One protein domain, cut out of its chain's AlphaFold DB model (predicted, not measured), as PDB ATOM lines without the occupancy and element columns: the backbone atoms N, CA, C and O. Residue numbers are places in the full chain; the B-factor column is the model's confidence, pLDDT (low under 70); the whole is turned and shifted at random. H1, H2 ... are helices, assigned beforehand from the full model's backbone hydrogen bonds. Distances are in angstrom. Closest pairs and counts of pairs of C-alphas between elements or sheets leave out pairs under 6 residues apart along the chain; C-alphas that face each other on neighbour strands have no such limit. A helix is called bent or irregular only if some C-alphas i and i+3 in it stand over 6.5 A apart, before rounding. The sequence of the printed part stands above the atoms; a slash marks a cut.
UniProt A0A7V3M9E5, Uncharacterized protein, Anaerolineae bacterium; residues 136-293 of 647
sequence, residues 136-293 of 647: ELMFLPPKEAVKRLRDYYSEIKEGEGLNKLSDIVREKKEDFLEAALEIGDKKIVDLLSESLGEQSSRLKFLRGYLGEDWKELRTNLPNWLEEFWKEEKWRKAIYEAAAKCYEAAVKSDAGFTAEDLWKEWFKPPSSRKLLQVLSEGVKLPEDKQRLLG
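What this domain is: This is residues 136 to 293 of the 647 residues of an uncharacterized protein of Anaerolineae bacterium (UniProt A0A7V3M9E5). Read from Glu 136, this is an elongated stack of helices: H1, H2 and H3 make one end, the hairpins of H4 to H8 fill the middle, and H9, H10 and H11 trail loosely to the other end. H2 and H3 slant to the long axis, running opposite ways at a shallow tilt of 19 degrees, while H4 to H11 run more nearly across it; H4, H5 and H6 form a triangular bundle, followed by the pair H7 and H8. The printed part has 158 residues with eleven named helices, H1 to H11 in chain order, and no named strand: all helix. It is only just loose, close to compact, with a radius of gyration of the C-alphas of 18.2 A and spans of 59 by 32 by 24 A.

Where its parts are: Find C-alpha 136 at (-19.698, 68.561, -32.534), where H1, residues 136 to 139, begins. Then come H2, residues 142 to 155, 19.8 A long, H3, 160 to 171, 16.9 A, H4, 173 to 183, H5, 186 to 196, and H6, 201 to 211. H7, 214 to 228, 18.5 A, is irregular: C-alphas 219 and 222 are 7.7 A apart. H8, 232 to 251, is the longest, 29.3 A from C-alpha 232 at (-16.403, 38.643, -30.548). Last are H9, 258 to 265, H10, 271 to 278, and H11, 286 to 292, ending at (-9.660, 19.310, -27.569).

How they stand to each other: Look first at H5, the hub, which touches H2, H3, H4 and H6. H4, H5 and H6 are an up and down bundle, each helix running against the one before; the closest C-alphas of H4 and H5, Ala 180 and Ile 188, are 6.5 A apart. H4 and H5, H5 and H6, H6 and H7, and H7 and H8 are helical hairpins. H3 touches H5 about perpendicular, at 84 degrees, closest at the C-alphas of Ser 166 and Ser 195, 4.8 A, with residues 166 to 170 of H3 alone. H1 touches H2, closest at the C-alphas of Leu 137 and Ala 145, 5.3 A. H7 and H8 touch at a shallow tilt of 27 degrees, opposite ways, closest at the C-alphas of Trp 214 and Cys 245, 5.4 A. H8 and H10 only just touch, with 3 pairs of C-alphas within 8 A; the closest are Tyr 239 and Leu 274, 6.2 A. H9 is close to H8 but not clearly touching, and so is H11 to H10. In H3, H4, H6, H8, H9 and H10 every O i to N i+4 pair is within hydrogen-bond range; H2 has 8 of 10, H5 6 of 7, H7 9 of 11 and H11 0 of 3, with 3 of 4 O i to N i+3 pairs, and H1 is too short for an i+4 pair.

The domain as a whole: The C-alphas farthest apart, Gly 159 and Gly 293, are 60.5 A apart. The printed part has no cut and no long link. Mean pLDDT of the printed part is 75.5; 49 residues are under 70, among them 252 to 293.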
ATOM      1  N   GLU A 136     -20.448  69.312 -31.520       89.31
ATOM      2  CA  GLU A 136     -19.698  68.561 -32.534       89.31
ATOM      3  C   GLU A 136     -19.482  67.093 -32.125       89.31
ATOM      4  O   GLU A 136     -19.701  66.184 -32.928       89.31
ATOM      5  N   LEU A 137     -19.157  66.834 -30.855       90.62
ATOM      6  CA  LEU A 137     -18.946  65.473 -30.342       90.62
ATOM      7  C   LEU A 137     -20.201  64.592 -30.409       90.62
ATOM      8  O   LEU A 137     -20.094  63.375 -30.573       90.62
ATOM      9  N   MET A 138     -21.392  65.185 -30.317       89.75
ATOM     10  CA  MET A 138     -22.648  64.431 -30.339       89.75
ATOM     11  C   MET A 138     -22.966  63.810 -31.699       89.75
ATOM     12  O   MET A 138     -23.670  62.801 -31.744       89.75
ATOM     13  N   PHE A 139     -22.420  64.338 -32.793       88.31
ATOM     14  CA  PHE A 139     -22.765  63.884 -34.145       88.31
ATOM     15  C   PHE A 139     -21.613  63.199 -34.891       88.31
ATOM     16  O   PHE A 139     -21.833  62.641 -35.965       88.31
ATOM     17  N   LEU A 140     -20.400  63.197 -34.332       90.31
ATOM     18  CA  LEU A 140     -19.260  62.502 -34.927       90.31
ATOM     19  C   LEU A 140     -19.339  60.971 -34.742       90.31
ATOM     20  O   LEU A 140     -19.831  60.496 -33.714       90.31
ATOM     21  N   PRO A 141     -18.807  60.177 -35.697       89.12
ATOM     22  CA  PRO A 141     -18.655  58.732 -35.533       89.12
ATOM     23  C   PRO A 141     -17.780  58.382 -34.318       89.12
ATOM     24  O   PRO A 141     -16.808  59.101 -34.069       89.12
ATOM     25  N   PRO A 142     -18.023  57.257 -33.614       89.31
ATOM     26  CA  PRO A 142     -17.411  56.982 -32.308       89.31
ATOM     27  C   PRO A 142     -15.882  57.099 -32.264       89.31
ATOM     28  O   PRO A 142     -15.343  57.749 -31.375       89.31
ATOM     29  N   LYS A 143     -15.161  56.565 -33.259       90.62
ATOM     30  CA  LYS A 143     -13.690  56.667 -33.306       90.62
ATOM     31  C   LYS A 143     -13.177  58.099 -33.442       90.62
ATOM     32  O   LYS A 143     -12.181  58.450 -32.818       90.62
ATOM     33  N   GLU A 144     -13.828  58.909 -34.273       92.44
ATOM     34  CA  GLU A 144     -13.403  60.290 -34.515       92.44
ATOM     35  C   GLU A 144     -13.842  61.200 -33.366       92.44
ATOM     36  O   GLU A 144     -13.065  62.038 -32.911       92.44
ATOM     37  N   ALA A 145     -15.039  60.960 -32.823       92.94
ATOM     38  CA  ALA A 145     -15.527  61.609 -31.614       92.94
ATOM     39  C   ALA A 145     -14.560  61.389 -30.444       92.94
ATOM     40  O   ALA A 145     -14.183  62.346 -29.781       92.94
ATOM     41  N   VAL A 146     -14.081  60.159 -30.239       90.50
ATOM     42  CA  VAL A 146     -13.140  59.817 -29.164       90.50
ATOM     43  C   VAL A 146     -11.755  60.460 -29.355       90.50
ATOM     44  O   VAL A 146     -11.123  60.863 -28.378       90.50
ATOM     45  N   LYS A 147     -11.287  60.649 -30.597       91.12
ATOM     46  CA  LYS A 147     -10.055  61.419 -30.862       91.12
ATOM     47  C   LYS A 147     -10.235  62.905 -30.564       91.12
ATOM     48  O   LYS A 147      -9.413  63.486 -29.864       91.12
ATOM     49  N   ARG A 148     -11.323  63.510 -31.049       92.81
ATOM     50  CA  ARG A 148     -11.632  64.930 -30.811       92.81
ATOM     51  C   ARG A 148     -11.930  65.224 -29.349       92.81
ATOM     52  O   ARG A 148     -11.559  66.285 -28.861       92.81
ATOM     53  N   LEU A 149     -12.527  64.269 -28.639       90.31
ATOM     54  CA  LEU A 149     -12.769  64.338 -27.202       90.31
ATOM     55  C   LEU A 149     -11.472  64.634 -26.447       90.31
ATOM     56  O   LEU A 149     -11.466  65.499 -25.579       90.31
ATOM     57  N   ARG A 150     -10.363  63.986 -26.823       88.56
ATOM     58  CA  ARG A 150      -9.050  64.251 -26.222       88.56
ATOM     59  C   ARG A 150      -8.588  65.690 -26.441       88.56
ATOM     60  O   ARG A 150      -8.110  66.323 -25.500       88.56
ATOM     61  N   ASP A 151      -8.727  66.200 -27.660       90.75
ATOM     62  CA  ASP A 151      -8.319  67.567 -27.987       90.75
ATOM     63  C   ASP A 151      -9.173  68.579 -27.211       90.75
ATOM     64  O   ASP A 151      -8.650  69.499 -26.581       90.75
ATOM     65  N   TYR A 152     -10.487  68.361 -27.157       91.00
ATOM     66  CA  TYR A 152     -11.418  69.257 -26.474       91.00
ATOM     67  C   TYR A 152     -11.280  69.228 -24.961       91.00
ATOM     68  O   TYR A 152     -11.372  70.282 -24.335       91.00
ATOM     69  N   TYR A 153     -10.982  68.070 -24.377       86.12
ATOM     70  CA  TYR A 153     -10.674  67.967 -22.955       86.12
ATOM     71  C   TYR A 153      -9.440  68.796 -22.576       86.12
ATOM     72  O   TYR A 153      -9.384  69.384 -21.504       86.12
ATOM     73  N   SER A 154      -8.453  68.906 -23.475       84.06
ATOM     74  CA  SER A 154      -7.268  69.739 -23.227       84.06
ATOM     75  C   SER A 154      -7.549  71.246 -23.314       84.06
ATOM     76  O   SER A 154      -6.864  72.053 -22.679       84.06
ATOM     77  N   GLU A 155      -8.561  71.630 -24.093       84.81
ATOM     78  CA  GLU A 155      -8.960  73.022 -24.284       84.81
ATOM     79  C   GLU A 155      -9.954  73.507 -23.216       84.81
ATOM     80  O   GLU A 155      -9.876  74.664 -22.800       84.81
ATOM     81  N   ILE A 156     -10.862  72.645 -22.749       85.75
ATOM     82  CA  ILE A 156     -11.850  72.955 -21.709       85.75
ATOM     83  C   ILE A 156     -11.252  72.573 -20.361       85.75
ATOM     84  O   ILE A 156     -11.368  71.439 -19.913       85.75
ATOM     85  N   LYS A 157     -10.581  73.531 -19.722       73.25
ATOM     86  CA  LYS A 157      -9.820  73.245 -18.505       73.25
ATOM     87  C   LYS A 157     -10.714  72.963 -17.301       73.25
ATOM     88  O   LYS A 157     -10.422  72.019 -16.583       73.25
ATOM     89  N   GLU A 158     -11.785  73.737 -17.087       78.44
ATOM     90  CA  GLU A 158     -12.679  73.602 -15.921       78.44
ATOM     91  C   GLU A 158     -14.086  74.185 -16.197       78.44
ATOM     92  O   GLU A 158     -14.306  74.899 -17.178       78.44
ATOM     93  N   GLY A 159     -15.050  73.901 -15.311       83.44
ATOM     94  CA  GLY A 159     -16.355  74.577 -15.257       83.44
ATOM     95  C   GLY A 159     -17.526  73.839 -15.918       83.44
ATOM     96  O   GLY A 159     -17.496  72.630 -16.137       83.44
ATOM     97  N   GLU A 160     -18.595  74.581 -16.234       78.25
ATOM     98  CA  GLU A 160     -19.864  74.039 -16.761       78.25
ATOM     99  C   GLU A 160     -19.690  73.297 -18.101       78.25
ATOM    100  O   GLU A 160     -20.461  72.395 -18.430       78.25
ATOM    101  N   GLY A 161     -18.636  73.633 -18.851       82.25
ATOM    102  CA  GLY A 161     -18.244  72.919 -20.062       82.25
ATOM    103  C   GLY A 161     -17.791  71.489 -19.815       82.25
ATOM    104  O   GLY A 161     -18.181  70.594 -20.560       82.25
ATOM    105  N   LEU A 162     -17.009  71.277 -18.756       89.44
ATOM    106  CA  LEU A 162     -16.493  69.961 -18.400       89.44
ATOM    107  C   LEU A 162     -17.632  69.036 -17.956       89.44
ATOM    108  O   LEU A 162     -17.697  67.892 -18.387       89.44
ATOM    109  N   ASN A 163     -18.596  69.566 -17.196       89.19
ATOM    110  CA  ASN A 163     -19.767  68.800 -16.760       89.19
ATOM    111  C   ASN A 163     -20.595  68.301 -17.949       89.19
ATOM    112  O   ASN A 163     -20.894  67.114 -18.044       89.19
ATOM    113  N   LYS A 164     -20.889  69.189 -18.905       88.31
ATOM    114  CA  LYS A 164     -21.634  68.821 -20.115       88.31
ATOM    115  C   LYS A 164     -20.859  67.835 -20.992       88.31
ATOM    116  O   LYS A 164     -21.466  66.986 -21.636       88.31
ATOM    117  N   LEU A 165     -19.529  67.927 -21.007       89.38
ATOM    118  CA  LEU A 165     -18.679  66.960 -21.697       89.38
ATOM    119  C   LEU A 165     -18.768  65.576 -21.044       89.38
ATOM    120  O   LEU A 165     -18.966  64.582 -21.741       89.38
ATOM    121  N   SER A 166     -18.674  65.508 -19.716       91.06
ATOM    122  CA  SER A 166     -18.822  64.257 -18.973       91.06
ATOM    123  C   SER A 166     -20.207  63.636 -19.153       91.06
ATOM    124  O   SER A 166     -20.305  62.416 -19.258       91.06
ATOM    125  N   ASP A 167     -21.265  64.444 -19.250       91.56
ATOM    126  CA  ASP A 167     -22.621  63.946 -19.504       91.56
ATOM    127  C   ASP A 167     -22.735  63.268 -20.879       91.56
ATOM    128  O   ASP A 167     -23.271  62.165 -20.970       91.56
ATOM    129  N   ILE A 168     -22.124  63.843 -21.924       91.31
ATOM    130  CA  ILE A 168     -22.051  63.220 -23.259       91.31
ATOM    131  C   ILE A 168     -21.299  61.885 -23.207       91.31
ATOM    132  O   ILE A 168     -21.731  60.893 -23.797       91.31
ATOM    133  N   VAL A 169     -20.170  61.841 -22.492       92.12
ATOM    134  CA  VAL A 169     -19.374  60.612 -22.350       92.12
ATOM    135  C   VAL A 169     -20.173  59.517 -21.639       92.12
ATOM    136  O   VAL A 169     -20.096  58.355 -22.035       92.12
ATOM    137  N   ARG A 170     -20.973  59.869 -20.624       91.19
ATOM    138  CA  ARG A 170     -21.856  58.915 -19.933       91.19
ATOM    139  C   ARG A 170     -22.973  58.410 -20.830       91.19
ATOM    140  O   ARG A 170     -23.265  57.218 -20.797       91.19
ATOM    141  N   GLU A 171     -23.564  59.283 -21.638       93.00
ATOM    142  CA  GLU A 171     -24.623  58.907 -22.575       93.00
ATOM    143  C   GLU A 171     -24.114  57.915 -23.635       93.00
ATOM    144  O   GLU A 171     -24.783  56.927 -23.928       93.00
ATOM    145  N   LYS A 172     -22.894  58.115 -24.153       90.31
ATOM    146  CA  LYS A 172     -22.287  57.284 -25.215       90.31
ATOM    147  C   LYS A 172     -21.247  56.276 -24.723       90.31
ATOM    148  O   LYS A 172     -20.310  55.922 -25.442       90.31
ATOM    149  N   LYS A 173     -21.405  55.807 -23.489       92.69
ATOM    150  CA  LYS A 173     -20.400  55.016 -22.775       92.69
ATOM    151  C   LYS A 173     -19.859  53.816 -23.567       92.69
ATOM    152  O   LYS A 173     -18.648  53.696 -23.725       92.69
ATOM    153  N   GLU A 174     -20.724  52.909 -24.019       90.81
ATOM    154  CA  GLU A 174     -20.279  51.629 -24.601       90.81
ATOM    155  C   GLU A 174     -19.590  51.824 -25.963       90.81
ATOM    156  O   GLU A 174     -18.516  51.263 -26.188       90.81
ATOM    157  N   ASP A 175     -20.114  52.718 -26.810       90.38
ATOM    158  CA  ASP A 175     -19.507  53.063 -28.103       90.38
ATOM    159  C   ASP A 175     -18.095  53.648 -27.940       90.38
ATOM    160  O   ASP A 175     -17.194  53.388 -28.743       90.38
ATOM    161  N   PHE A 176     -17.883  54.444 -26.888       92.75
ATOM    162  CA  PHE A 176     -16.593  55.078 -26.626       92.75
ATOM    163  C   PHE A 176     -15.574  54.090 -26.049       92.75
ATOM    164  O   PHE A 176     -14.393  54.180 -26.387       92.75
ATOM    165  N   LEU A 177     -16.014  53.117 -25.244       92.12
ATOM    166  CA  LEU A 177     -15.148  52.044 -24.745       92.12
ATOM    167  C   LEU A 177     -14.678  51.131 -25.884       92.12
ATOM    168  O   LEU A 177     -13.487  50.836 -25.977       92.12
ATOM    169  N   GLU A 178     -15.568  50.738 -26.796       89.50
ATOM    170  CA  GLU A 178     -15.170  49.940 -27.962       89.50
ATOM    171  C   GLU A 178     -14.223  50.703 -28.892       89.50
ATOM    172  O   GLU A 178     -13.196  50.170 -29.317       89.50
ATOM    173  N   ALA A 179     -14.519  51.974 -29.174       91.00
ATOM    174  CA  ALA A 179     -13.640  52.806 -29.986       91.00
ATOM    175  C   ALA A 179     -12.254  52.974 -29.342       91.00
ATOM    176  O   ALA A 179     -11.246  52.935 -30.050       91.00
ATOM    177  N   ALA A 180     -12.182  53.114 -28.015       91.31
ATOM    178  CA  ALA A 180     -10.920  53.200 -27.287       91.31
ATOM    179  C   ALA A 180     -10.100  51.900 -27.378       91.31
ATOM    180  O   ALA A 180      -8.891  51.976 -27.603       91.31
ATOM    181  N   LEU A 181     -10.740  50.725 -27.284       91.69
ATOM    182  CA  LEU A 181     -10.077  49.430 -27.487       91.69
ATOM    183  C   LEU A 181      -9.450  49.330 -28.881       91.69
ATOM    184  O   LEU A 181      -8.304  48.911 -29.020       91.69
ATOM    185  N   GLU A 182     -10.201  49.727 -29.909       88.62
ATOM    186  CA  GLU A 182      -9.751  49.641 -31.300       88.62
ATOM    187  C   GLU A 182      -8.645  50.658 -31.631       88.62
ATOM    188  O   GLU A 182      -7.820  50.402 -32.506       88.62
ATOM    189  N   ILE A 183      -8.619  51.813 -30.956       91.94
ATOM    190  CA  ILE A 183      -7.564  52.825 -31.122       91.94
ATOM    191  C   ILE A 183      -6.296  52.439 -30.346       91.94
ATOM    192  O   ILE A 183      -5.193  52.698 -30.826       91.94
ATOM    193  N   GLY A 184      -6.438  51.833 -29.163       88.19
ATOM    194  CA  GLY A 184      -5.315  51.360 -28.353       88.19
ATOM    195  C   GLY A 184      -4.502  52.458 -27.651       88.19
ATOM    196  O   GLY A 184      -3.360  52.215 -27.275       88.19
ATOM    197  N   ASP A 185      -5.049  53.669 -27.475       89.56
ATOM    198  CA  ASP A 185      -4.357  54.782 -26.803       89.56
ATOM    199  C   ASP A 185      -4.760  54.886 -25.325       89.56
ATOM    200  O   ASP A 185      -5.904  55.203 -24.989       89.56
ATOM    201  N   LYS A 186      -3.787  54.685 -24.433       90.62
ATOM    202  CA  LYS A 186      -3.965  54.752 -22.978       90.62
ATOM    203  C   LYS A 186      -4.560  56.079 -22.496       90.62
ATOM    204  O   LYS A 186      -5.413  56.072 -21.614       90.62
ATOM    205  N   LYS A 187      -4.181  57.215 -23.095       90.50
ATOM    206  CA  LYS A 187      -4.640  58.543 -22.637       90.50
ATOM    207  C   LYS A 187      -6.143  58.722 -22.785       90.50
ATOM    208  O   LYS A 187      -6.760  59.457 -22.027       90.50
ATOM    209  N   ILE A 188      -6.727  58.063 -23.777       89.69
ATOM    210  CA  ILE A 188      -8.166  58.098 -24.015       89.69
ATOM    211  C   ILE A 188      -8.895  57.333 -22.908       89.69
ATOM    212  O   ILE A 188      -9.911  57.803 -22.405       89.69
ATOM    213  N   VAL A 189      -8.354  56.189 -22.489       90.56
ATOM    214  CA  VAL A 189      -8.919  55.386 -21.396       90.56
ATOM    215  C   VAL A 189      -8.905  56.164 -20.077       90.56
ATOM    216  O   VAL A 189      -9.904  56.149 -19.360       90.56
ATOM    217  N   ASP A 190      -7.823  56.896 -19.798       91.00
ATOM    218  CA  ASP A 190      -7.720  57.742 -18.602       91.00
ATOM    219  C   ASP A 190      -8.813  58.828 -18.595       91.00
ATOM    220  O   ASP A 190      -9.547  58.965 -17.614       91.00
ATOM    221  N   LEU A 191      -9.024  59.517 -19.722       89.75
ATOM    222  CA  LEU A 191     -10.079  60.533 -19.861       89.75
ATOM    223  C   LEU A 191     -11.492  59.968 -19.670       89.75
ATOM    224  O   LEU A 191     -12.340  60.578 -19.016       89.75
ATOM    225  N   LEU A 192     -11.757  58.785 -20.225       90.81
ATOM    226  CA  LEU A 192     -13.041  58.111 -20.041       90.81
ATOM    227  C   LEU A 192     -13.264  57.732 -18.574       90.81
ATOM    228  O   LEU A 192     -14.395  57.807 -18.087       90.81
ATOM    229  N   SER A 193     -12.200  57.369 -17.855       90.25
ATOM    230  CA  SER A 193     -12.293  56.987 -16.447       90.25
ATOM    231  C   SER A 193     -12.702  58.134 -15.525       90.25
ATOM    232  O   SER A 193     -13.516  57.917 -14.626       90.25
ATOM    233  N   GLU A 194     -12.253  59.358 -15.813       90.69
ATOM    234  CA  GLU A 194     -12.652  60.562 -15.074       90.69
ATOM    235  C   GLU A 194     -14.149  60.870 -15.245       90.69
ATOM    236  O   GLU A 194     -14.816  61.296 -14.304       90.69
ATOM    237  N   SER A 195     -14.709  60.599 -16.429       87.81
ATOM    238  CA  SER A 195     -16.106  60.931 -16.744       87.81
ATOM    239  C   SER A 195     -17.118  59.846 -16.345       87.81
ATOM    240  O   SER A 195     -18.243  60.168 -15.944       87.81
ATOM    241  N   LEU A 196     -16.743  58.567 -16.460       87.38
ATOM    242  CA  LEU A 196     -17.626  57.412 -16.236       87.38
ATOM    243  C   LEU A 196     -17.563  56.848 -14.809       87.38
ATOM    244  O   LEU A 196     -18.485  56.145 -14.391       87.38
ATOM    245  N   GLY A 197     -16.482  57.128 -14.076       83.62
ATOM    246  CA  GLY A 197     -16.195  56.512 -12.782       83.62
ATOM    247  C   GLY A 197     -15.793  55.030 -12.875       83.62
ATOM    248  O   GLY A 197     -15.876  54.385 -13.920       83.62
ATOM    249  N   GLU A 198     -15.361  54.451 -11.750       76.00
ATOM    250  CA  GLU A 198     -14.765  53.102 -11.700       76.00
ATOM    251  C   GLU A 198     -15.778  51.941 -11.680       76.00
ATOM    252  O   GLU A 198     -15.436  50.821 -11.312       76.00
ATOM    253  N   GLN A 199     -17.043  52.151 -12.041       77.00
ATOM    254  CA  GLN A 199     -18.054  51.090 -11.900       77.00
ATOM    255  C   GLN A 199     -18.136  50.134 -13.102       77.00
ATOM    256  O   GLN A 199     -18.769  49.088 -13.005       77.00
ATOM    257  N   SER A 200     -17.486  50.442 -14.230       85.88
ATOM    258  CA  SER A 200     -17.596  49.637 -15.456       85.88
ATOM    259  C   SER A 200     -16.514  48.557 -15.569       85.88
ATOM    260  O   SER A 200     -15.335  48.884 -15.718       85.88
ATOM    261  N   SER A 201     -16.908  47.279 -15.599       88.69
ATOM    262  CA  SER A 201     -16.001  46.133 -15.790       88.69
ATOM    263  C   SER A 201     -15.145  46.247 -17.061       88.69
ATOM    264  O   SER A 201     -13.945  45.987 -17.021       88.69
ATOM    265  N   ARG A 202     -15.720  46.718 -18.179       90.88
ATOM    266  CA  ARG A 202     -15.003  46.891 -19.461       90.88
ATOM    267  C   ARG A 202     -13.936  47.974 -19.412       90.88
ATOM    268  O   ARG A 202     -12.858  47.810 -19.972       90.88
ATOM    269  N   LEU A 203     -14.226  49.074 -18.722       89.06
ATOM    270  CA  LEU A 203     -13.268  50.161 -18.551       89.06
ATOM    271  C   LEU A 203     -12.082  49.703 -17.691       89.06
ATOM    272  O   LEU A 203     -10.941  50.007 -18.031       89.06
ATOM    273  N   LYS A 204     -12.340  48.917 -16.633       91.44
ATOM    274  CA  LYS A 204     -11.278  48.289 -15.829       91.44
ATOM    275  C   LYS A 204     -10.416  47.350 -16.667       91.44
ATOM    276  O   LYS A 204      -9.194  47.455 -16.630       91.44
ATOM    277  N   PHE A 205     -11.039  46.507 -17.494       92.88
ATOM    278  CA  PHE A 205     -10.301  45.645 -18.416       92.88
ATOM    279  C   PHE A 205      -9.417  46.451 -19.381       92.88
ATOM    280  O   PHE A 205      -8.232  46.158 -19.496       92.88
ATOM    281  N   LEU A 206      -9.942  47.496 -20.034       91.62
ATOM    282  CA  LEU A 206      -9.149  48.321 -20.957       91.62
ATOM    283  C   LEU A 206      -7.988  49.037 -20.284       91.62
ATOM    284  O   LEU A 206      -6.907  49.124 -20.867       91.62
ATOM    285  N   ARG A 207      -8.205  49.544 -19.072       90.00
ATOM    286  CA  ARG A 207      -7.160  50.203 -18.294       90.00
ATOM    287  C   ARG A 207      -6.025  49.235 -17.985       90.00
ATOM    288  O   ARG A 207      -4.873  49.588 -18.217       90.00
ATOM    289  N   GLY A 208      -6.347  48.013 -17.566       88.88
ATOM    290  CA  GLY A 208      -5.348  46.964 -17.382       88.88
ATOM    291  C   GLY A 208      -4.660  46.581 -18.696       88.88
ATOM    292  O   GLY A 208      -3.437  46.498 -18.756       88.88
ATOM    293  N   TYR A 209      -5.430  46.409 -19.774       89.88
ATOM    294  CA  TYR A 209      -4.933  45.892 -21.050       89.88
ATOM    295  C   TYR A 209      -4.029  46.868 -21.798       89.88
ATOM    296  O   TYR A 209      -2.925  46.504 -22.193       89.88
ATOM    297  N   LEU A 210      -4.473  48.111 -21.972       88.19
ATOM    298  CA  LEU A 210      -3.707  49.151 -22.663       88.19
ATOM    299  C   LEU A 210      -2.717  49.853 -21.730       88.19
ATOM    300  O   LEU A 210      -1.734  50.437 -22.181       88.19
ATOM    301  N   GLY A 211      -2.975  49.812 -20.423       83.62
ATOM    302  CA  GLY A 211      -2.058  50.308 -19.407       83.62
ATOM    303  C   GLY A 211      -0.910  49.359 -19.088       83.62
ATOM    304  O   GLY A 211      -0.004  49.799 -18.378       83.62
ATOM    305  N   GLU A 212      -0.953  48.130 -19.618       84.06
ATOM    306  CA  GLU A 212      -0.030  47.023 -19.342       84.06
ATOM    307  C   GLU A 212       0.044  46.652 -17.849       84.06
ATOM    308  O   GLU A 212       1.064  46.174 -17.352       84.06
ATOM    309  N   ASP A 213      -1.057  46.848 -17.114       83.12
ATOM    310  CA  ASP A 213      -1.186  46.384 -15.732       83.12
ATOM    311  C   ASP A 213      -1.572  44.901 -15.725       83.12
ATOM    312  O   ASP A 213      -2.727  44.493 -15.550       83.12
ATOM    313  N   TRP A 214      -0.557  44.069 -15.948       82.31
ATOM    314  CA  TRP A 214      -0.708  42.621 -16.037       82.31
ATOM    315  C   TRP A 214      -1.225  41.997 -14.743       82.31
ATOM    316  O   TRP A 214      -1.804  40.913 -14.776       82.31
ATOM    317  N   LYS A 215      -1.048  42.667 -13.600       81.12
ATOM    318  CA  LYS A 215      -1.512  42.177 -12.301       81.12
ATOM    319  C   LYS A 215      -3.022  42.356 -12.155       81.12
ATOM    320  O   LYS A 215      -3.706  41.416 -11.737       81.12
ATOM    321  N   GLU A 216      -3.541  43.528 -12.517       81.94
ATOM    322  CA  GLU A 216      -4.985  43.782 -12.537       81.94
ATOM    323  C   GLU A 216      -5.682  42.888 -13.565       81.94
ATOM    324  O   GLU A 216      -6.704  42.267 -13.248       81.94
ATOM    325  N   LEU A 217      -5.084  42.755 -14.757       81.50
ATOM    326  CA  LEU A 217      -5.617  41.891 -15.801       81.50
ATOM    327  C   LEU A 217      -5.705  40.442 -15.355       81.50
ATOM    328  O   LEU A 217      -6.768  39.838 -15.434       81.50
ATOM    329  N   ARG A 218      -4.598  39.903 -14.847       72.50
ATOM    330  CA  ARG A 218      -4.502  38.515 -14.399       72.50
ATOM    331  C   ARG A 218      -5.555  38.166 -13.352       72.50
ATOM    332  O   ARG A 218      -6.191  37.128 -13.470       72.50
ATOM    333  N   THR A 219      -5.770  39.043 -12.374       77.81
ATOM    334  CA  THR A 219      -6.692  38.771 -11.259       77.81
ATOM    335  C   THR A 219      -8.156  38.712 -11.711       77.81
ATOM    336  O   THR A 219      -8.950  37.968 -11.142       77.81
ATOM    337  N   ASN A 220      -8.532  39.489 -12.733       81.12
ATOM    338  CA  ASN A 220      -9.935  39.683 -13.116       81.12
ATOM    339  C   ASN A 220     -10.312  39.055 -14.465       81.12
ATOM    340  O   ASN A 220     -11.502  38.952 -14.773       81.12
ATOM    341  N   LEU A 221      -9.331  38.588 -15.247       76.94
ATOM    342  CA  LEU A 221      -9.550  37.956 -16.548       76.94
ATOM    343  C   LEU A 221     -10.621  36.852 -16.554       76.94
ATOM    344  O   LEU A 221     -11.435  36.870 -17.475       76.94
ATOM    345  N   PRO A 222     -10.683  35.915 -15.580       73.81
ATOM    346  CA  PRO A 222     -11.703  34.869 -15.616       73.81
ATOM    347  C   PRO A 222     -13.129  35.425 -15.512       73.81
ATOM    348  O   PRO A 222     -14.011  34.976 -16.240       73.81
ATOM    349  N   ASN A 223     -13.345  36.457 -14.692       80.25
ATOM    350  CA  ASN A 223     -14.657  37.097 -14.566       80.25
ATOM    351  C   ASN A 223     -15.046  37.817 -15.866       80.25
ATOM    352  O   ASN A 223     -16.174  37.695 -16.335       80.25
ATOM    353  N   TRP A 224     -14.099  38.512 -16.501       84.50
ATOM    354  CA  TRP A 224     -14.340  39.180 -17.783       84.50
ATOM    355  C   TRP A 224     -14.513  38.205 -18.950       84.50
ATOM    356  O   TRP A 224     -15.255  38.498 -19.884       84.50
ATOM    357  N   LEU A 225     -13.874  37.033 -18.901       70.12
ATOM    358  CA  LEU A 225     -14.138  35.950 -19.846       70.12
ATOM    359  C   LEU A 225     -15.579  35.467 -19.727       70.12
ATOM    360  O   LEU A 225     -16.241  35.293 -20.742       70.12
ATOM    361  N   GLU A 226     -16.101  35.277 -18.522       73.94
ATOM    362  CA  GLU A 226     -17.509  34.909 -18.354       73.94
ATOM    363  C   GLU A 226     -18.465  36.023 -18.790       73.94
ATOM    364  O   GLU A 226     -19.472  35.744 -19.442       73.94
ATOM    365  N   GLU A 227     -18.135  37.277 -18.483       82.50
ATOM    366  CA  GLU A 227     -18.990  38.429 -18.772       82.50
ATOM    367  C   GLU A 227     -19.028  38.767 -20.275       82.50
ATOM    368  O   GLU A 227     -20.098  39.026 -20.824       82.50
ATOM    369  N   PHE A 228     -17.884  38.716 -20.972       79.06
ATOM    370  CA  PHE A 228     -17.742  39.263 -22.330       79.06
ATOM    371  C   PHE A 228     -17.576  38.214 -23.443       79.06
ATOM    372  O   PHE A 228     -17.501  38.587 -24.614       79.06
ATOM    373  N   TRP A 229     -17.531  36.902 -23.154       69.81
ATOM    374  CA  TRP A 229     -17.167  35.901 -24.184       69.81
ATOM    375  C   TRP A 229     -18.092  35.831 -25.407       69.81
ATOM    376  O   TRP A 229     -17.682  35.323 -26.459       69.81
ATOM    377  N   LYS A 230     -19.350  36.268 -25.276       70.06
ATOM    378  CA  LYS A 230     -20.320  36.245 -26.380       70.06
ATOM    379  C   LYS A 230     -20.064  37.353 -27.401       70.06
ATOM    380  O   LYS A 230     -20.549  37.253 -28.524       70.06
ATOM    381  N   GLU A 231     -19.274  38.360 -27.042       77.50
ATOM    382  CA  GLU A 231     -18.984  39.513 -27.886       77.50
ATOM    383  C   GLU A 231     -17.598  39.365 -28.511       77.50
ATOM    384  O   GLU A 231     -16.559  39.456 -27.858       77.50
ATOM    385  N   GLU A 232     -17.588  39.091 -29.814       69.69
ATOM    386  CA  GLU A 232     -16.403  38.643 -30.548       69.69
ATOM    387  C   GLU A 232     -15.207  39.603 -30.460       69.69
ATOM    388  O   GLU A 232     -14.068  39.150 -30.309       69.69
ATOM    389  N   LYS A 233     -15.461  40.916 -30.494       74.50
ATOM    390  CA  LYS A 233     -14.416  41.947 -30.410       74.50
ATOM    391  C   LYS A 233     -13.680  41.919 -29.068       74.50
ATOM    392  O   LYS A 233     -12.450  41.895 -29.037       74.50
ATOM    393  N   TRP A 234     -14.426  41.862 -27.967       80.12
ATOM    394  CA  TRP A 234     -13.871  41.803 -26.615       80.12
ATOM    395  C   TRP A 234     -13.196  40.465 -26.348       80.12
ATOM    396  O   TRP A 234     -12.100  40.430 -25.796       80.12
ATOM    397  N   ARG A 235     -13.785  39.369 -26.836       74.38
ATOM    398  CA  ARG A 235     -13.193  38.033 -26.746       74.38
ATOM    399  C   ARG A 235     -11.772  38.002 -27.312       74.38
ATOM    400  O   ARG A 235     -10.873  37.508 -26.642       74.38
ATOM    401  N   LYS A 236     -11.544  38.569 -28.503       73.94
ATOM    402  CA  LYS A 236     -10.202  38.621 -29.105       73.94
ATOM    403  C   LYS A 236      -9.209  39.404 -28.237       73.94
ATOM    404  O   LYS A 236      -8.125  38.898 -27.959       73.94
ATOM    405  N   ALA A 237      -9.587  40.590 -27.762       77.62
ATOM    406  CA  ALA A 237      -8.721  41.412 -26.914       77.62
ATOM    407  C   ALA A 237      -8.379  40.727 -25.581       77.62
ATOM    408  O   ALA A 237      -7.245  40.803 -25.120       77.62
ATOM    409  N   ILE A 238      -9.331  40.007 -24.982       77.75
ATOM    410  CA  ILE A 238      -9.098  39.239 -23.752       77.75
ATOM    411  C   ILE A 238      -8.128  38.077 -24.008       77.75
ATOM    412  O   ILE A 238      -7.289  37.778 -23.161       77.75
ATOM    413  N   TYR A 239      -8.195  37.443 -25.181       69.19
ATOM    414  CA  TYR A 239      -7.294  36.345 -25.547       69.19
ATOM    415  C   TYR A 239      -5.862  36.854 -25.766       69.19
ATOM    416  O   TYR A 239      -4.899  36.236 -25.314       69.19
ATOM    417  N   GLU A 240      -5.713  38.020 -26.392       75.50
ATOM    418  CA  GLU A 240      -4.418  38.695 -26.527       75.50
ATOM    419  C   GLU A 240      -3.871  39.156 -25.167       75.50
ATOM    420  O   GLU A 240      -2.685  38.981 -24.883       75.50
ATOM    421  N   ALA A 241      -4.730  39.692 -24.293       78.50
ATOM    422  CA  ALA A 241      -4.372  40.059 -22.924       78.50
ATOM    423  C   ALA A 241      -3.866  38.852 -22.129       78.50
ATOM    424  O   ALA A 241      -2.845  38.950 -21.450       78.50
ATOM    425  N   ALA A 242      -4.538  37.704 -22.258       73.25
ATOM    426  CA  ALA A 242      -4.126  36.439 -21.665       73.25
ATOM    427  C   ALA A 242      -2.717  36.016 -22.107       73.25
ATOM    428  O   ALA A 242      -1.879  35.698 -21.261       73.25
ATOM    429  N   ALA A 243      -2.449  36.053 -23.417       69.38
ATOM    430  CA  ALA A 243      -1.138  35.721 -23.973       69.38
ATOM    431  C   ALA A 243      -0.039  36.639 -23.418       69.38
ATOM    432  O   ALA A 243       0.991  36.168 -22.937       69.38
ATOM    433  N   LYS A 244      -0.280  37.956 -23.414       75.50
ATOM    434  CA  LYS A 244       0.689  38.945 -22.917       75.50
ATOM    435  C   LYS A 244       0.936  38.826 -21.415       75.50
ATOM    436  O   LYS A 244       2.083  38.919 -20.984       75.50
ATOM    437  N   CYS A 245      -0.105  38.566 -20.619       73.19
ATOM    438  CA  CYS A 245       0.043  38.303 -19.186       73.19
ATOM    439  C   CYS A 245       0.946  37.091 -18.932       73.19
ATOM    440  O   CYS A 245       1.784  37.130 -18.033       73.19
ATOM    441  N   TYR A 246       0.803  36.036 -19.740       68.50
ATOM    442  CA  TYR A 246       1.666  34.863 -19.664       68.50
ATOM    443  C   TYR A 246       3.121  35.202 -20.014       68.50
ATOM    444  O   TYR A 246       4.028  34.903 -19.241       68.50
ATOM    445  N   GLU A 247       3.360  35.890 -21.130       70.69
ATOM    446  CA  GLU A 247       4.714  36.283 -21.536       70.69
ATOM    447  C   GLU A 247       5.412  37.183 -20.503       70.69
ATOM    448  O   GLU A 247       6.595  36.996 -20.205       70.69
ATOM    449  N   ALA A 248       4.689  38.156 -19.940       73.62
ATOM    450  CA  ALA A 248       5.210  39.057 -18.915       73.62
ATOM    451  C   ALA A 248       5.542  38.313 -17.612       73.62
ATOM    452  O   ALA A 248       6.553  38.592 -16.962       73.62
ATOM    453  N   ALA A 249       4.719  37.333 -17.246       67.69
ATOM    454  CA  ALA A 249       4.947  36.492 -16.085       67.69
ATOM    455  C   ALA A 249       6.179  35.586 -16.229       67.69
ATOM    456  O   ALA A 249       6.982  35.504 -15.302       67.69
ATOM    457  N   VAL A 250       6.371  34.973 -17.400       66.25
ATOM    458  CA  VAL A 250       7.553  34.143 -17.689       66.25
ATOM    459  C   VAL A 250       8.843  34.964 -17.595       66.25
ATOM    460  O   VAL A 250       9.849  34.483 -17.083       66.25
ATOM    461  N   LYS A 251       8.827  36.221 -18.054       73.62
ATOM    462  CA  LYS A 251      10.010  37.099 -18.033       73.62
ATOM    463  C   LYS A 251      10.368  37.642 -16.649       73.62
ATOM    464  O   LYS A 251      11.519  38.011 -16.439       73.62
ATOM    465  N   SER A 252       9.405  37.763 -15.738       64.06
ATOM    466  CA  SER A 252       9.584  38.486 -14.467       64.06
ATOM    467  C   SER A 252      10.092  37.618 -13.310       64.06
ATOM    468  O   SER A 252      10.138  38.099 -12.182       64.06
ATOM    469  N   ASP A 253      10.474  36.362 -13.582       54.91
ATOM    470  CA  ASP A 253      10.952  35.350 -12.615       54.91
ATOM    471  C   ASP A 253      10.065  35.226 -11.362       54.91
ATOM    472  O   ASP A 253      10.461  34.768 -10.292       54.91
ATOM    473  N   ALA A 254       8.805  35.641 -11.504       58.56
ATOM    474  CA  ALA A 254       7.841  35.771 -10.423       58.56
ATOM    475  C   ALA A 254       7.169  34.429 -10.091       58.56
ATOM    476  O   ALA A 254       6.080  34.402  -9.518       58.56
ATOM    477  N   GLY A 255       7.805  33.319 -10.483       54.50
ATOM    478  CA  GLY A 255       7.348  31.963 -10.209       54.50
ATOM    479  C   GLY A 255       5.958  31.647 -10.760       54.50
ATOM    480  O   GLY A 255       5.227  30.898 -10.122       54.50
ATOM    481  N   PHE A 256       5.566  32.235 -11.895       57.62
ATOM    482  CA  PHE A 256       4.223  32.073 -12.452       57.62
ATOM    483  C   PHE A 256       4.246  31.307 -13.775       57.62
ATOM    484  O   PHE A 256       4.938  31.686 -14.719       57.62
ATOM    485  N   THR A 257       3.497  30.206 -13.820       59.97
ATOM    486  CA  THR A 257       3.587  29.168 -14.857       59.97
ATOM    487  C   THR A 257       2.321  29.099 -15.720       59.97
ATOM    488  O   THR A 257       1.270  29.629 -15.357       59.97
ATOM    489  N   ALA A 258       2.379  28.395 -16.862       53.34
ATOM    490  CA  ALA A 258       1.197  28.113 -17.699       53.34
ATOM    491  C   ALA A 258       0.104  27.353 -16.922       53.34
ATOM    492  O   ALA A 258      -1.076  27.379 -17.270       53.34
ATOM    493  N   GLU A 259       0.510  26.689 -15.845       51.38
ATOM    494  CA  GLU A 259      -0.317  25.873 -14.974       51.38
ATOM    495  C   GLU A 259      -1.180  26.712 -14.030       51.38
ATOM    496  O   GLU A 259      -2.337  26.372 -13.771       51.38
ATOM    497  N   ASP A 260      -0.659  27.846 -13.567       60.66
ATOM    498  CA  ASP A 260      -1.413  28.776 -12.729       60.66
ATOM    499  C   ASP A 260      -2.507  29.488 -13.542       60.66
ATOM    500  O   ASP A 260      -3.639  29.650 -13.085       60.66
ATOM    501  N   LEU A 261      -2.194  29.793 -14.803       57.91
ATOM    502  CA  LEU A 261      -3.118  30.303 -15.819       57.91
ATOM    503  C   LEU A 261      -4.269  29.315 -16.089       57.91
ATOM    504  O   LEU A 261      -5.441  29.685 -16.162       57.91
ATOM    505  N   TRP A 262      -3.935  28.025 -16.187       54.88
ATOM    506  CA  TRP A 262      -4.905  26.952 -16.393       54.88
ATOM    507  C   TRP A 262      -5.820  26.749 -15.176       54.88
ATOM    508  O   TRP A 262      -7.027  26.550 -15.331       54.88
ATOM    509  N   LYS A 263      -5.263  26.804 -13.959       61.50
ATOM    510  CA  LYS A 263      -6.002  26.602 -12.700       61.50
ATOM    511  C   LYS A 263      -7.045  27.683 -12.437       61.50
ATOM    512  O   LYS A 263      -8.114  27.369 -11.914       61.50
ATOM    513  N   GLU A 264      -6.773  28.929 -12.810       57.75
ATOM    514  CA  GLU A 264      -7.724  30.020 -12.593       57.75
ATOM    515  C   GLU A 264      -8.831  30.072 -13.660       57.75
ATOM    516  O   GLU A 264      -9.950  30.480 -13.349       57.75
ATOM    517  N   TRP A 265      -8.576  29.632 -14.900       58.81
ATOM    518  CA  TRP A 265      -9.480  29.906 -16.032       58.81
ATOM    519  C   TRP A 265     -10.322  28.718 -16.518       58.81
ATOM    520  O   TRP A 265     -11.164  28.909 -17.387       58.81
ATOM    521  N   PHE A 266     -10.169  27.501 -15.983       52.97
ATOM    522  CA  PHE A 266     -10.868  26.297 -16.484       52.97
ATOM    523  C   PHE A 266     -12.343  26.144 -16.044       52.97
ATOM    524  O   PHE A 266     -13.009  25.188 -16.439       52.97
ATOM    525  N   LYS A 267     -12.874  27.047 -15.211       53.22
ATOM    526  CA  LYS A 267     -14.228  26.914 -14.639       53.22
ATOM    527  C   LYS A 267     -15.391  27.219 -15.612       53.22
ATOM    528  O   LYS A 267     -16.393  26.511 -15.511       53.22
ATOM    529  N   PRO A 268     -15.290  28.152 -16.580       51.22
ATOM    530  CA  PRO A 268     -16.352  28.404 -17.555       51.22
ATOM    531  C   PRO A 268     -16.145  27.722 -18.927       51.22
ATOM    532  O   PRO A 268     -15.015  27.598 -19.409       51.22
ATOM    533  N   PRO A 269     -17.232  27.349 -19.643       49.09
ATOM    534  CA  PRO A 269     -17.175  26.724 -20.975       49.09
ATOM    535  C   PRO A 269     -16.465  27.553 -22.061       49.09
ATOM    536  O   PRO A 269     -15.936  26.992 -23.022       49.09
ATOM    537  N   SER A 270     -16.443  28.882 -21.926       48.62
ATOM    538  CA  SER A 270     -15.833  29.819 -22.879       48.62
ATOM    539  C   SER A 270     -14.298  29.760 -22.901       48.62
ATOM    540  O   SER A 270     -13.691  30.048 -23.934       48.62
ATOM    541  N   SER A 271     -13.662  29.286 -21.828       52.34
ATOM    542  CA  SER A 271     -12.201  29.229 -21.683       52.34
ATOM    543  C   SER A 271     -11.517  28.131 -22.505       52.34
ATOM    544  O   SER A 271     -10.358  28.282 -22.884       52.34
ATOM    545  N   ARG A 272     -12.219  27.047 -22.875       54.78
ATOM    546  CA  ARG A 272     -11.657  25.993 -23.753       54.78
ATOM    547  C   ARG A 272     -11.323  26.507 -25.155       54.78
ATOM    548  O   ARG A 272     -10.331  26.093 -25.747       54.78
ATOM    549  N   LYS A 273     -12.132  27.434 -25.675       51.22
ATOM    550  CA  LYS A 273     -11.978  27.999 -27.026       51.22
ATOM    551  C   LYS A 273     -10.838  29.023 -27.098       51.22
ATOM    552  O   LYS A 273     -10.233  29.189 -28.149       51.22
ATOM    553  N   LEU A 274     -10.519  29.669 -25.974       51.94
ATOM    554  CA  LEU A 274      -9.358  30.551 -25.801       51.94
ATOM    555  C   LEU A 274      -8.043  29.773 -25.883       51.94
ATOM    556  O   LEU A 274      -7.122  30.164 -26.592       51.94
ATOM    557  N   LEU A 275      -7.983  28.629 -25.206       54.09
ATOM    558  CA  LEU A 275      -6.803  27.767 -25.178       54.09
ATOM    559  C   LEU A 275      -6.511  27.147 -26.550       54.09
ATOM    560  O   LEU A 275      -5.352  27.015 -26.928       54.09
ATOM    561  N   GLN A 276      -7.555  26.863 -27.333       54.41
ATOM    562  CA  GLN A 276      -7.422  26.419 -28.719       54.41
ATOM    563  C   GLN A 276      -6.747  27.480 -29.608       54.41
ATOM    564  O   GLN A 276      -5.836  27.143 -30.356       54.41
ATOM    565  N   VAL A 277      -7.113  28.759 -29.470       51.12
ATOM    566  CA  VAL A 277      -6.519  29.868 -30.247       51.12
ATOM    567  C   VAL A 277      -5.088  30.194 -29.790       51.12
ATOM    568  O   VAL A 277      -4.226  30.469 -30.616       51.12
ATOM    569  N   LEU A 278      -4.779  30.103 -28.490       50.19
ATOM    570  CA  LEU A 278      -3.404  30.292 -27.993       50.19
ATOM    571  C   LEU A 278      -2.441  29.169 -28.425       50.19
ATOM    572  O   LEU A 278      -1.236  29.403 -28.530       50.19
ATOM    573  N   SER A 279      -2.966  27.975 -28.724       55.34
ATOM    574  CA  SER A 279      -2.176  26.822 -29.178       55.34
ATOM    575  C   SER A 279      -1.554  26.980 -30.570       55.34
ATOM    576  O   SER A 279      -0.628  26.248 -30.919       55.34
ATOM    577  N   GLU A 280      -2.033  27.954 -31.349       51.69
ATOM    578  CA  GLU A 280      -1.569  28.244 -32.711       51.69
ATOM    579  C   GLU A 280      -0.256  29.056 -32.724       51.69
ATOM    580  O   GLU A 280       0.475  29.024 -33.712       51.69
ATOM    581  N   GLY A 281       0.079  29.741 -31.620       45.03
ATOM    582  CA  GLY A 281       1.315  30.527 -31.460       45.03
ATOM    583  C   GLY A 281       2.223  30.085 -30.304       45.03
ATOM    584  O   GLY A 281       3.415  30.388 -30.308       45.03
ATOM    585  N   VAL A 282       1.692  29.339 -29.329       47.25
ATOM    586  CA  VAL A 282       2.431  28.819 -28.172       47.25
ATOM    587  C   VAL A 282       2.186  27.318 -28.080       47.25
ATOM    588  O   VAL A 282       1.045  26.863 -28.061       47.25
ATOM    589  N   LYS A 283       3.265  26.531 -28.011       46.62
ATOM    590  CA  LYS A 283       3.187  25.077 -27.837       46.62
ATOM    591  C   LYS A 283       2.561  24.803 -26.466       46.62
ATOM    592  O   LYS A 283       3.235  24.953 -25.448       46.62
ATOM    593  N   LEU A 284       1.265  24.493 -26.446       47.94
ATOM    594  CA  LEU A 284       0.581  24.137 -25.208       47.94
ATOM    595  C   LEU A 284       1.292  22.944 -24.557       47.94
ATOM    596  O   LEU A 284       1.813  22.086 -25.279       47.94
ATOM    597  N   PRO A 285       1.265  22.860 -23.216       44.50
ATOM    598  CA  PRO A 285       1.410  21.587 -22.543       44.50
ATOM    599  C   PRO A 285       0.430  20.596 -23.166       44.50
ATOM    600  O   PRO A 285      -0.689  20.910 -23.581       44.50
ATOM    601  N   GLU A 286       0.927  19.406 -23.344       40.75
ATOM    602  CA  GLU A 286       0.511  18.448 -24.334       40.75
ATOM    603  C   GLU A 286      -0.779  17.681 -23.850       40.75
ATOM    604  O   GLU A 286      -1.574  17.123 -24.611       40.75
ATOM    605  N   ASP A 287      -1.143  17.871 -22.576       39.09
ATOM    606  CA  ASP A 287      -2.199  17.202 -21.804       39.09
ATOM    607  C   ASP A 287      -3.499  17.944 -21.999       39.09
ATOM    608  O   ASP A 287      -4.606  17.422 -21.841       39.09
ATOM    609  N   LYS A 288      -3.340  19.191 -22.417       42.47
ATOM    610  CA  LYS A 288      -4.378  20.134 -22.750       42.47
ATOM    611  C   LYS A 288      -4.722  20.088 -24.233       42.47
ATOM    612  O   LYS A 288      -5.868  20.370 -24.577       42.47
ATOM    613  N   GLN A 289      -3.806  19.630 -25.093       48.00
ATOM    614  CA  GLN A 289      -4.115  19.302 -26.492       48.00
ATOM    615  C   GLN A 289      -5.064  18.097 -26.593       48.00
ATOM    616  O   GLN A 289      -5.973  18.095 -27.420       48.00
ATOM    617  N   ARG A 290      -4.951  17.128 -25.675       39.81
ATOM    618  CA  ARG A 290      -5.863  15.968 -25.561       39.81
ATOM    619  C   ARG A 290      -7.304  16.357 -25.190       39.81
ATOM    620  O   ARG A 290      -8.235  15.652 -25.565       39.81
ATOM    621  N   LEU A 291      -7.507  17.475 -24.486       38.06
ATOM    622  CA  LEU A 291      -8.830  17.968 -24.061       38.06
ATOM    623  C   LEU A 291      -9.605  18.705 -25.168       38.06
ATOM    624  O   LEU A 291     -10.785  19.011 -24.981       38.06
ATOM    625  N   LEU A 292      -8.977  18.942 -26.325       45.03
ATOM    626  CA  LEU A 292      -9.660  19.310 -27.569       45.03
ATOM    627  C   LEU A 292     -10.312  18.091 -28.266       45.03
ATOM    628  O   LEU A 292     -11.141  18.286 -29.150       45.03
ATOM    629  N   GLY A 293     -10.028  16.863 -27.795       38.25
ATOM    630  CA  GLY A 293     -10.845  15.651 -27.972       38.25
ATOM    631  C   GLY A 293     -10.637  14.843 -29.278       38.25
ATOM    632  O   GLY A 293     -10.739  15.419 -30.356       38.25
TER     633      GLY A 293